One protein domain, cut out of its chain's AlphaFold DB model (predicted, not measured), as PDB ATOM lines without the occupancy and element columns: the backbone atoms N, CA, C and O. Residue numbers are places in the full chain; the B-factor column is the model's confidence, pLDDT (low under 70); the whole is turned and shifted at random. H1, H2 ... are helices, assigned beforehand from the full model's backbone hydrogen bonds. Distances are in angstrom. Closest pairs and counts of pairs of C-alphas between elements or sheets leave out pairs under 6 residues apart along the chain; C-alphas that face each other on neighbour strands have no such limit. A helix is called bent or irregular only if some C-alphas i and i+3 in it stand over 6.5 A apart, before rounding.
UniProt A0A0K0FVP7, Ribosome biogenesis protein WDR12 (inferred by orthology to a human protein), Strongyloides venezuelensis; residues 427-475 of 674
ATOM      1  N   TRP A 427     -52.707 -24.069  10.922       60.34
ATOM      2  CA  TRP A 427     -51.306 -24.510  10.888       60.34
ATOM      3  C   TRP A 427     -51.125 -26.030  11.020       60.34
ATOM      4  O   TRP A 427     -50.220 -26.590  10.405       60.34
ATOM      5  N   ASN A 428     -51.988 -26.708  11.782       63.12
ATOM      6  CA  ASN A 428     -51.947 -28.167  11.921       63.12
ATOM      7  C   ASN A 428     -52.453 -28.850  10.644       63.12
ATOM      8  O   ASN A 428     -51.868 -29.838  10.208       63.12
ATOM      9  N   LEU A 429     -53.470 -28.268  10.000       63.41
ATOM     10  CA  LEU A 429     -53.933 -28.662   8.665       63.41
ATOM     11  C   LEU A 429     -52.822 -28.523   7.618       63.41
ATOM     12  O   LEU A 429     -52.581 -29.460   6.863       63.41
ATOM     13  N   LYS A 430     -52.091 -27.400   7.633       73.50
ATOM     14  CA  LYS A 430     -50.942 -27.180   6.745       73.50
ATOM     15  C   LYS A 430     -49.856 -28.246   6.931       73.50
ATOM     16  O   LYS A 430     -49.464 -28.875   5.957       73.50
ATOM     17  N   ARG A 431     -49.427 -28.509   8.174       69.69
ATOM     18  CA  ARG A 431     -48.422 -29.555   8.466       69.69
ATOM     19  C   ARG A 431     -48.888 -30.948   8.054       69.69
ATOM     20  O   ARG A 431     -48.093 -31.725   7.539       69.69
ATOM     21  N   LYS A 432     -50.165 -31.272   8.282       73.69
ATOM     22  CA  LYS A 432     -50.740 -32.556   7.864       73.69
ATOM     23  C   LYS A 432     -50.737 -32.694   6.338       73.69
ATOM     24  O   LYS A 432     -50.405 -33.764   5.846       73.69
ATOM     25  N   TYR A 433     -51.082 -31.633   5.608       75.94
ATOM     26  CA  TYR A 433     -51.024 -31.625   4.146       75.94
ATOM     27  C   TYR A 433     -49.588 -31.784   3.642       75.94
ATOM     28  O   TYR A 433     -49.332 -32.675   2.845       75.94
ATOM     29  N   GLU A 434     -48.642 -30.996   4.160       75.94
ATOM     30  CA  GLU A 434     -47.222 -31.100   3.793       75.94
ATOM     31  C   GLU A 434     -46.678 -32.522   4.041       75.94
ATOM     32  O   GLU A 434     -45.952 -33.057   3.206       75.94
ATOM     33  N   ALA A 435     -47.080 -33.171   5.142       71.94
ATOM     34  CA  ALA A 435     -46.699 -34.552   5.445       71.94
ATOM     35  C   ALA A 435     -47.332 -35.581   4.490       71.94
ATOM     36  O   ALA A 435     -46.630 -36.471   4.015       71.94
ATOM     37  N   LEU A 436     -48.629 -35.456   4.185       73.69
ATOM     38  CA  LEU A 436     -49.320 -36.346   3.243       73.69
ATOM     39  C   LEU A 436     -48.792 -36.193   1.817       73.69
ATOM     40  O   LEU A 436     -48.618 -37.188   1.121       73.69
ATOM     41  N   GLU A 437     -48.511 -34.967   1.383       77.88
ATOM     42  CA  GLU A 437     -47.987 -34.719   0.042       77.88
ATOM     43  C   GLU A 437     -46.557 -35.244  -0.086       77.88
ATOM     44  O   GLU A 437     -46.209 -35.865  -1.088       77.88
ATOM     45  N   LYS A 438     -45.749 -35.083   0.970       78.31
ATOM     46  CA  LYS A 438     -44.427 -35.705   1.045       78.31
ATOM     47  C   LYS A 438     -44.527 -37.229   0.975       78.31
ATOM     48  O   LYS A 438     -43.765 -37.836   0.234       78.31
ATOM     49  N   GLN A 439     -45.480 -37.835   1.686       76.88
ATOM     50  CA  GLN A 439     -45.697 -39.280   1.637       76.88
ATOM     51  C   GLN A 439     -46.115 -39.746   0.236       76.88
ATOM     52  O   GLN A 439     -45.522 -40.686  -0.276       76.88
ATOM     53  N   LYS A 440     -47.049 -39.054  -0.428       80.50
ATOM     54  CA  LYS A 440     -47.448 -39.377  -1.809       80.50
ATOM     55  C   LYS A 440     -46.299 -39.252  -2.804       80.50
ATOM     56  O   LYS A 440     -46.185 -40.072  -3.708       80.50
ATOM     57  N   MET A 441     -45.465 -38.221  -2.665       77.88
ATOM     58  CA  MET A 441     -44.288 -38.053  -3.520       77.88
ATOM     59  C   MET A 441     -43.267 -39.169  -3.285       77.88
ATOM     60  O   MET A 441     -42.688 -39.664  -4.248       77.88
ATOM     61  N   GLU A 442     -43.079 -39.599  -2.034       74.31
ATOM     62  CA  GLU A 442     -42.203 -40.725  -1.696       74.31
ATOM     63  C   GLU A 442     -42.760 -42.052  -2.234       74.31
ATOM     64  O   GLU A 442     -42.021 -42.803  -2.860       74.31
ATOM     65  N   GLU A 443     -44.066 -42.295  -2.088       79.88
ATOM     66  CA  GLU A 443     -44.759 -43.476  -2.619       79.88
ATOM     67  C   GLU A 443     -44.689 -43.530  -4.149       79.88
ATOM     68  O   GLU A 443     -44.381 -44.575  -4.718       79.88
ATOM     69  N   LYS A 444     -44.901 -42.397  -4.832       82.31
ATOM     70  CA  LYS A 444     -44.756 -42.317  -6.290       82.31
ATOM     71  C   LYS A 444     -43.314 -42.574  -6.723       82.31
ATOM     72  O   LYS A 444     -43.089 -43.310  -7.676       82.31
ATOM     73  N   ARG A 445     -42.337 -42.017  -6.000       77.25
ATOM     74  CA  ARG A 445     -40.913 -42.273  -6.254       77.25
ATOM     75  C   ARG A 445     -40.576 -43.750  -6.062       77.25
ATOM     76  O   ARG A 445     -39.840 -44.306  -6.864       77.25
ATOM     77  N   GLN A 446     -41.111 -44.388  -5.022       75.00
ATOM     78  CA  GLN A 446     -40.948 -45.824  -4.800       75.00
ATOM     79  C   GLN A 446     -41.557 -46.642  -5.938       75.00
ATOM     80  O   GLN A 446     -40.880 -47.516  -6.463       75.00
ATOM     81  N   ALA A 447     -42.758 -46.294  -6.402       79.50
ATOM     82  CA  ALA A 447     -43.385 -46.968  -7.536       79.50
ATOM     83  C   ALA A 447     -42.581 -46.813  -8.843       79.50
ATOM     84  O   ALA A 447     -42.405 -47.783  -9.575       79.50
ATOM     85  N   GLU A 448     -42.046 -45.621  -9.126       81.75
ATOM     86  CA  GLU A 448     -41.189 -45.388 -10.301       81.75
ATOM     87  C   GLU A 448     -39.884 -46.202 -10.223       81.75
ATOM     88  O   GLU A 448     -39.448 -46.775 -11.224       81.75
ATOM     89  N   MET A 449     -39.280 -46.308  -9.034       73.62
ATOM     90  CA  MET A 449     -38.109 -47.165  -8.821       73.62
ATOM     91  C   MET A 449     -38.445 -48.649  -9.001       73.62
ATOM     92  O   MET A 449     -37.665 -49.374  -9.621       73.62
ATOM     93  N   ASP A 450     -39.603 -49.092  -8.510       75.69
ATOM     94  CA  ASP A 450     -40.071 -50.470  -8.665       75.69
ATOM     95  C   ASP A 450     -40.330 -50.818 -10.141       75.69
ATOM     96  O   ASP A 450     -40.024 -51.926 -10.585       75.69
ATOM     97  N   GLU A 451     -40.855 -49.882 -10.938       82.62
ATOM     98  CA  GLU A 451     -41.030 -50.068 -12.384       82.62
ATOM     99  C   GLU A 451     -39.699 -50.154 -13.136       82.62
ATOM    100  O   GLU A 451     -39.554 -50.987 -14.035       82.62
ATOM    101  N   LEU A 452     -38.720 -49.315 -12.783       77.81
ATOM    102  CA  LEU A 452     -37.379 -49.379 -13.369       77.81
ATOM    103  C   LEU A 452     -36.706 -50.715 -13.055       77.81
ATOM    104  O   LEU A 452     -36.162 -51.349 -13.957       77.81
ATOM    105  N   TYR A 453     -36.814 -51.168 -11.806       74.50
ATOM    106  CA  TYR A 453     -36.292 -52.462 -11.385       74.50
ATOM    107  C   TYR A 453     -36.943 -53.620 -12.155       74.50
ATOM    108  O   TYR A 453     -36.244 -54.494 -12.664       74.50
ATOM    109  N   LYS A 454     -38.274 -53.603 -12.323       78.06
ATOM    110  CA  LYS A 454     -38.982 -54.619 -13.120       78.06
ATOM    111  C   LYS A 454     -38.536 -54.635 -14.579       78.06
ATOM    112  O   LYS A 454     -38.261 -55.708 -15.103       78.06
ATOM    113  N   LYS A 455     -38.392 -53.469 -15.219       82.25
ATOM    114  CA  LYS A 455     -37.877 -53.385 -16.599       82.25
ATOM    115  C   LYS A 455     -36.463 -53.950 -16.717       82.25
ATOM    116  O   LYS A 455     -36.146 -54.611 -17.702       82.25
ATOM    117  N   GLU A 456     -35.606 -53.701 -15.731       76.50
ATOM    118  CA  GLU A 456     -34.243 -54.237 -15.718       76.50
ATOM    119  C   GLU A 456     -34.236 -55.767 -15.551       76.50
ATOM    120  O   GLU A 456     -33.512 -56.455 -16.276       76.50
ATOM    121  N   GLN A 457     -35.107 -56.313 -14.693       73.50
ATOM    122  CA  GLN A 457     -35.314 -57.760 -14.580       73.50
ATOM    123  C   GLN A 457     -35.838 -58.380 -15.883       73.50
ATOM    124  O   GLN A 457     -35.279 -59.376 -16.335       73.50
ATOM    125  N   GLU A 458     -36.829 -57.770 -16.538       79.56
ATOM    126  CA  GLU A 458     -37.363 -58.247 -17.826       79.56
ATOM    127  C   GLU A 458     -36.281 -58.273 -18.924       79.56
ATOM    128  O   GLU A 458     -36.200 -59.221 -19.709       79.56
ATOM    129  N   ILE A 459     -35.397 -57.267 -18.966       78.44
ATOM    130  CA  ILE A 459     -34.257 -57.242 -19.898       78.44
ATOM    131  C   ILE A 459     -33.290 -58.397 -19.611       78.44
ATOM    132  O   ILE A 459     -32.789 -59.028 -20.549       78.44
ATOM    133  N   LEU A 460     -32.996 -58.666 -18.337       70.00
ATOM    134  CA  LEU A 460     -32.113 -59.764 -17.937       70.00
ATOM    135  C   LEU A 460     -32.730 -61.130 -18.251       70.00
ATOM    136  O   LEU A 460     -32.027 -61.995 -18.772       70.00
ATOM    137  N   GLU A 461     -34.031 -61.309 -18.019       73.56
ATOM    138  CA  GLU A 461     -34.767 -62.519 -18.394       73.56
ATOM    139  C   GLU A 461     -34.760 -62.739 -19.911       73.56
ATOM    140  O   GLU A 461     -34.431 -63.833 -20.374       73.56
ATOM    141  N   HIS A 462     -35.020 -61.697 -20.707       79.19
ATOM    142  CA  HIS A 462     -34.973 -61.789 -22.169       79.19
ATOM    143  C   HIS A 462     -33.566 -62.148 -22.684       79.19
ATOM    144  O   HIS A 462     -33.422 -62.951 -23.608       79.19
ATOM    145  N   LYS A 463     -32.505 -61.609 -22.067       71.38
ATOM    146  CA  LYS A 463     -31.112 -61.983 -22.380       71.38
ATOM    147  C   LYS A 463     -30.773 -63.413 -21.955       71.38
ATOM    148  O   LYS A 463     -30.069 -64.107 -22.684       71.38
ATOM    149  N   ALA A 464     -31.285 -63.874 -20.814       70.38
ATOM    150  CA  ALA A 464     -31.097 -65.251 -20.364       70.38
ATOM    151  C   ALA A 464     -31.778 -66.260 -21.311       70.38
ATOM    152  O   ALA A 464     -31.206 -67.314 -21.586       70.38
ATOM    153  N   LEU A 465     -32.949 -65.924 -21.866       73.00
ATOM    154  CA  LEU A 465     -33.631 -66.737 -22.887       73.00
ATOM    155  C   LEU A 465     -32.854 -66.816 -24.214       73.00
ATOM    156  O   LEU A 465     -32.944 -67.826 -24.907       73.00
ATOM    157  N   LEU A 466     -32.055 -65.794 -24.544       71.62
ATOM    158  CA  LEU A 466     -31.157 -65.774 -25.710       71.62
ATOM    159  C   LEU A 466     -29.857 -66.584 -25.510       71.62
ATOM    160  O   LEU A 466     -29.049 -66.663 -26.433       71.62
ATOM    161  N   GLY A 467     -29.670 -67.224 -24.349       67.50
ATOM    162  CA  GLY A 467     -28.590 -68.189 -24.106       67.50
ATOM    163  C   GLY A 467     -27.310 -67.622 -23.483       67.50
ATOM    164  O   GLY A 467     -26.332 -68.357 -23.362       67.50
ATOM    165  N   ASP A 468     -27.296 -66.359 -23.042       66.38
ATOM    166  CA  ASP A 468     -26.147 -65.785 -22.327       66.38
ATOM    167  C   ASP A 468     -26.058 -66.336 -20.888       66.38
ATOM    168  O   ASP A 468     -26.770 -65.893 -19.980       66.38
ATOM    169  N   GLU A 469     -25.136 -67.274 -20.632       61.53
ATOM    170  CA  GLU A 469     -24.958 -67.882 -19.298       61.53
ATOM    171  C   GLU A 469     -24.602 -66.860 -18.201       61.53
ATOM    172  O   GLU A 469     -24.956 -67.037 -17.033       61.53
ATOM    173  N   LYS A 470     -23.978 -65.734 -18.571       62.84
ATOM    174  CA  LYS A 470     -23.641 -64.644 -17.642       62.84
ATOM    175  C   LYS A 470     -24.880 -63.894 -17.130       62.84
ATOM    176  O   LYS A 470     -24.892 -63.465 -15.978       62.84
ATOM    177  N   ALA A 471     -25.931 -63.770 -17.945       60.09
ATOM    178  CA  ALA A 471     -27.207 -63.174 -17.532       60.09
ATOM    179  C   ALA A 471     -27.994 -64.114 -16.602       60.09
ATOM    180  O   ALA A 471     -28.625 -63.660 -15.648       60.09
ATOM    181  N   LYS A 472     -27.870 -65.432 -16.814       60.03
ATOM    182  CA  LYS A 472     -28.468 -66.469 -15.960       60.03
ATOM    183  C   LYS A 472     -27.892 -66.464 -14.536       60.03
ATOM    184  O   LYS A 472     -28.639 -66.658 -13.583       60.03
ATOM    185  N   LEU A 473     -26.592 -66.188 -14.389       59.66
ATOM    186  CA  LEU A 473     -25.948 -65.964 -13.085       59.66
ATOM    187  C   LEU A 473     -26.309 -64.603 -12.461       59.66
ATOM    188  O   LEU A 473     -26.424 -64.505 -11.243       59.66
ATOM    189  N   GLY A 474     -26.527 -63.561 -13.270       60.16
ATOM    190  CA  GLY A 474     -26.982 -62.249 -12.790       60.16
ATOM    191  C   GLY A 474     -28.375 -62.285 -12.148       60.16
ATOM    192  O   GLY A 474     -28.597 -61.628 -11.137       60.16
ATOM    193  N   LEU A 475     -29.279 -63.130 -12.658       57.22
ATOM    194  CA  LEU A 475     -30.605 -63.374 -12.070       57.22
ATOM    195  C   LEU A 475     -30.554 -64.002 -10.663       57.22
ATOM    196  O   LEU A 475     -31.523 -63.885  -9.916       57.22
TER     197      LEU A 475
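AT A GLANCE: This is residues 427 to 475 of the 674 residues of the protein "Ribosome biogenesis protein WDR12 (inferred by orthology to a human protein)" of Strongyloides venezuelensis (UniProt A0A0K0FVP7). This is one long, straight helix, H1, with a very short helix, H2, folded back over its last turns like a small hook. H1 makes nearly the whole length of the rod, and its residues 427 to 456 stand free. The printed part has 49 residues with two named helices, H1 and then H2, and no named strand; the class is all helix. The whole is extended, with a radius of gyration of the C-alphas of 18.9 A and spans of 60 by 13 by 6 A.

HOW THE PARTS SIT: H1, residues 427 to 465, is followed after a tight link of 3 residues by H2, residues 469 to 474. The two helices touch, with 9 pairs of C-alphas within 8 A. Their closest C-alphas are those of Ala 464 and Ala 471, 5.2 A apart. H1 touches H2 with residues 460 to 464 alone. The helices run opposite ways at a shallow tilt of 18 degrees, and they form a helical hairpin. Their centres are 27.2 A apart. In H1 and H2 every O i to N i+4 pair is within hydrogen-bond range.

IN THESE COORDINATES: H1 begins at C-alpha 427, at (-51.306, -24.510, 10.888), and ends at C-alpha 465, at (-33.631, -66.737, -22.887). Its 39 residues measure 56.9 A from first to last C-alpha, and it is not bent. H2 has 6 residues and measures 8.8 A from first to last C-alpha; it ends at C-alpha 474, at (-26.982, -62.249, -12.790).

THE WHOLE: The two C-alphas farthest apart are those of Trp 427 and Gly 467, at 60.4 A. The C-alphas of the first and last printed residues, Trp 427 and Leu 475, are 49.7 A apart. The printed part has no cut. The mean pLDDT of the printed part is 72.6, and the model's confidence is low, under 70, at residues 427 to 429, residue 431 and residues 467 to 475.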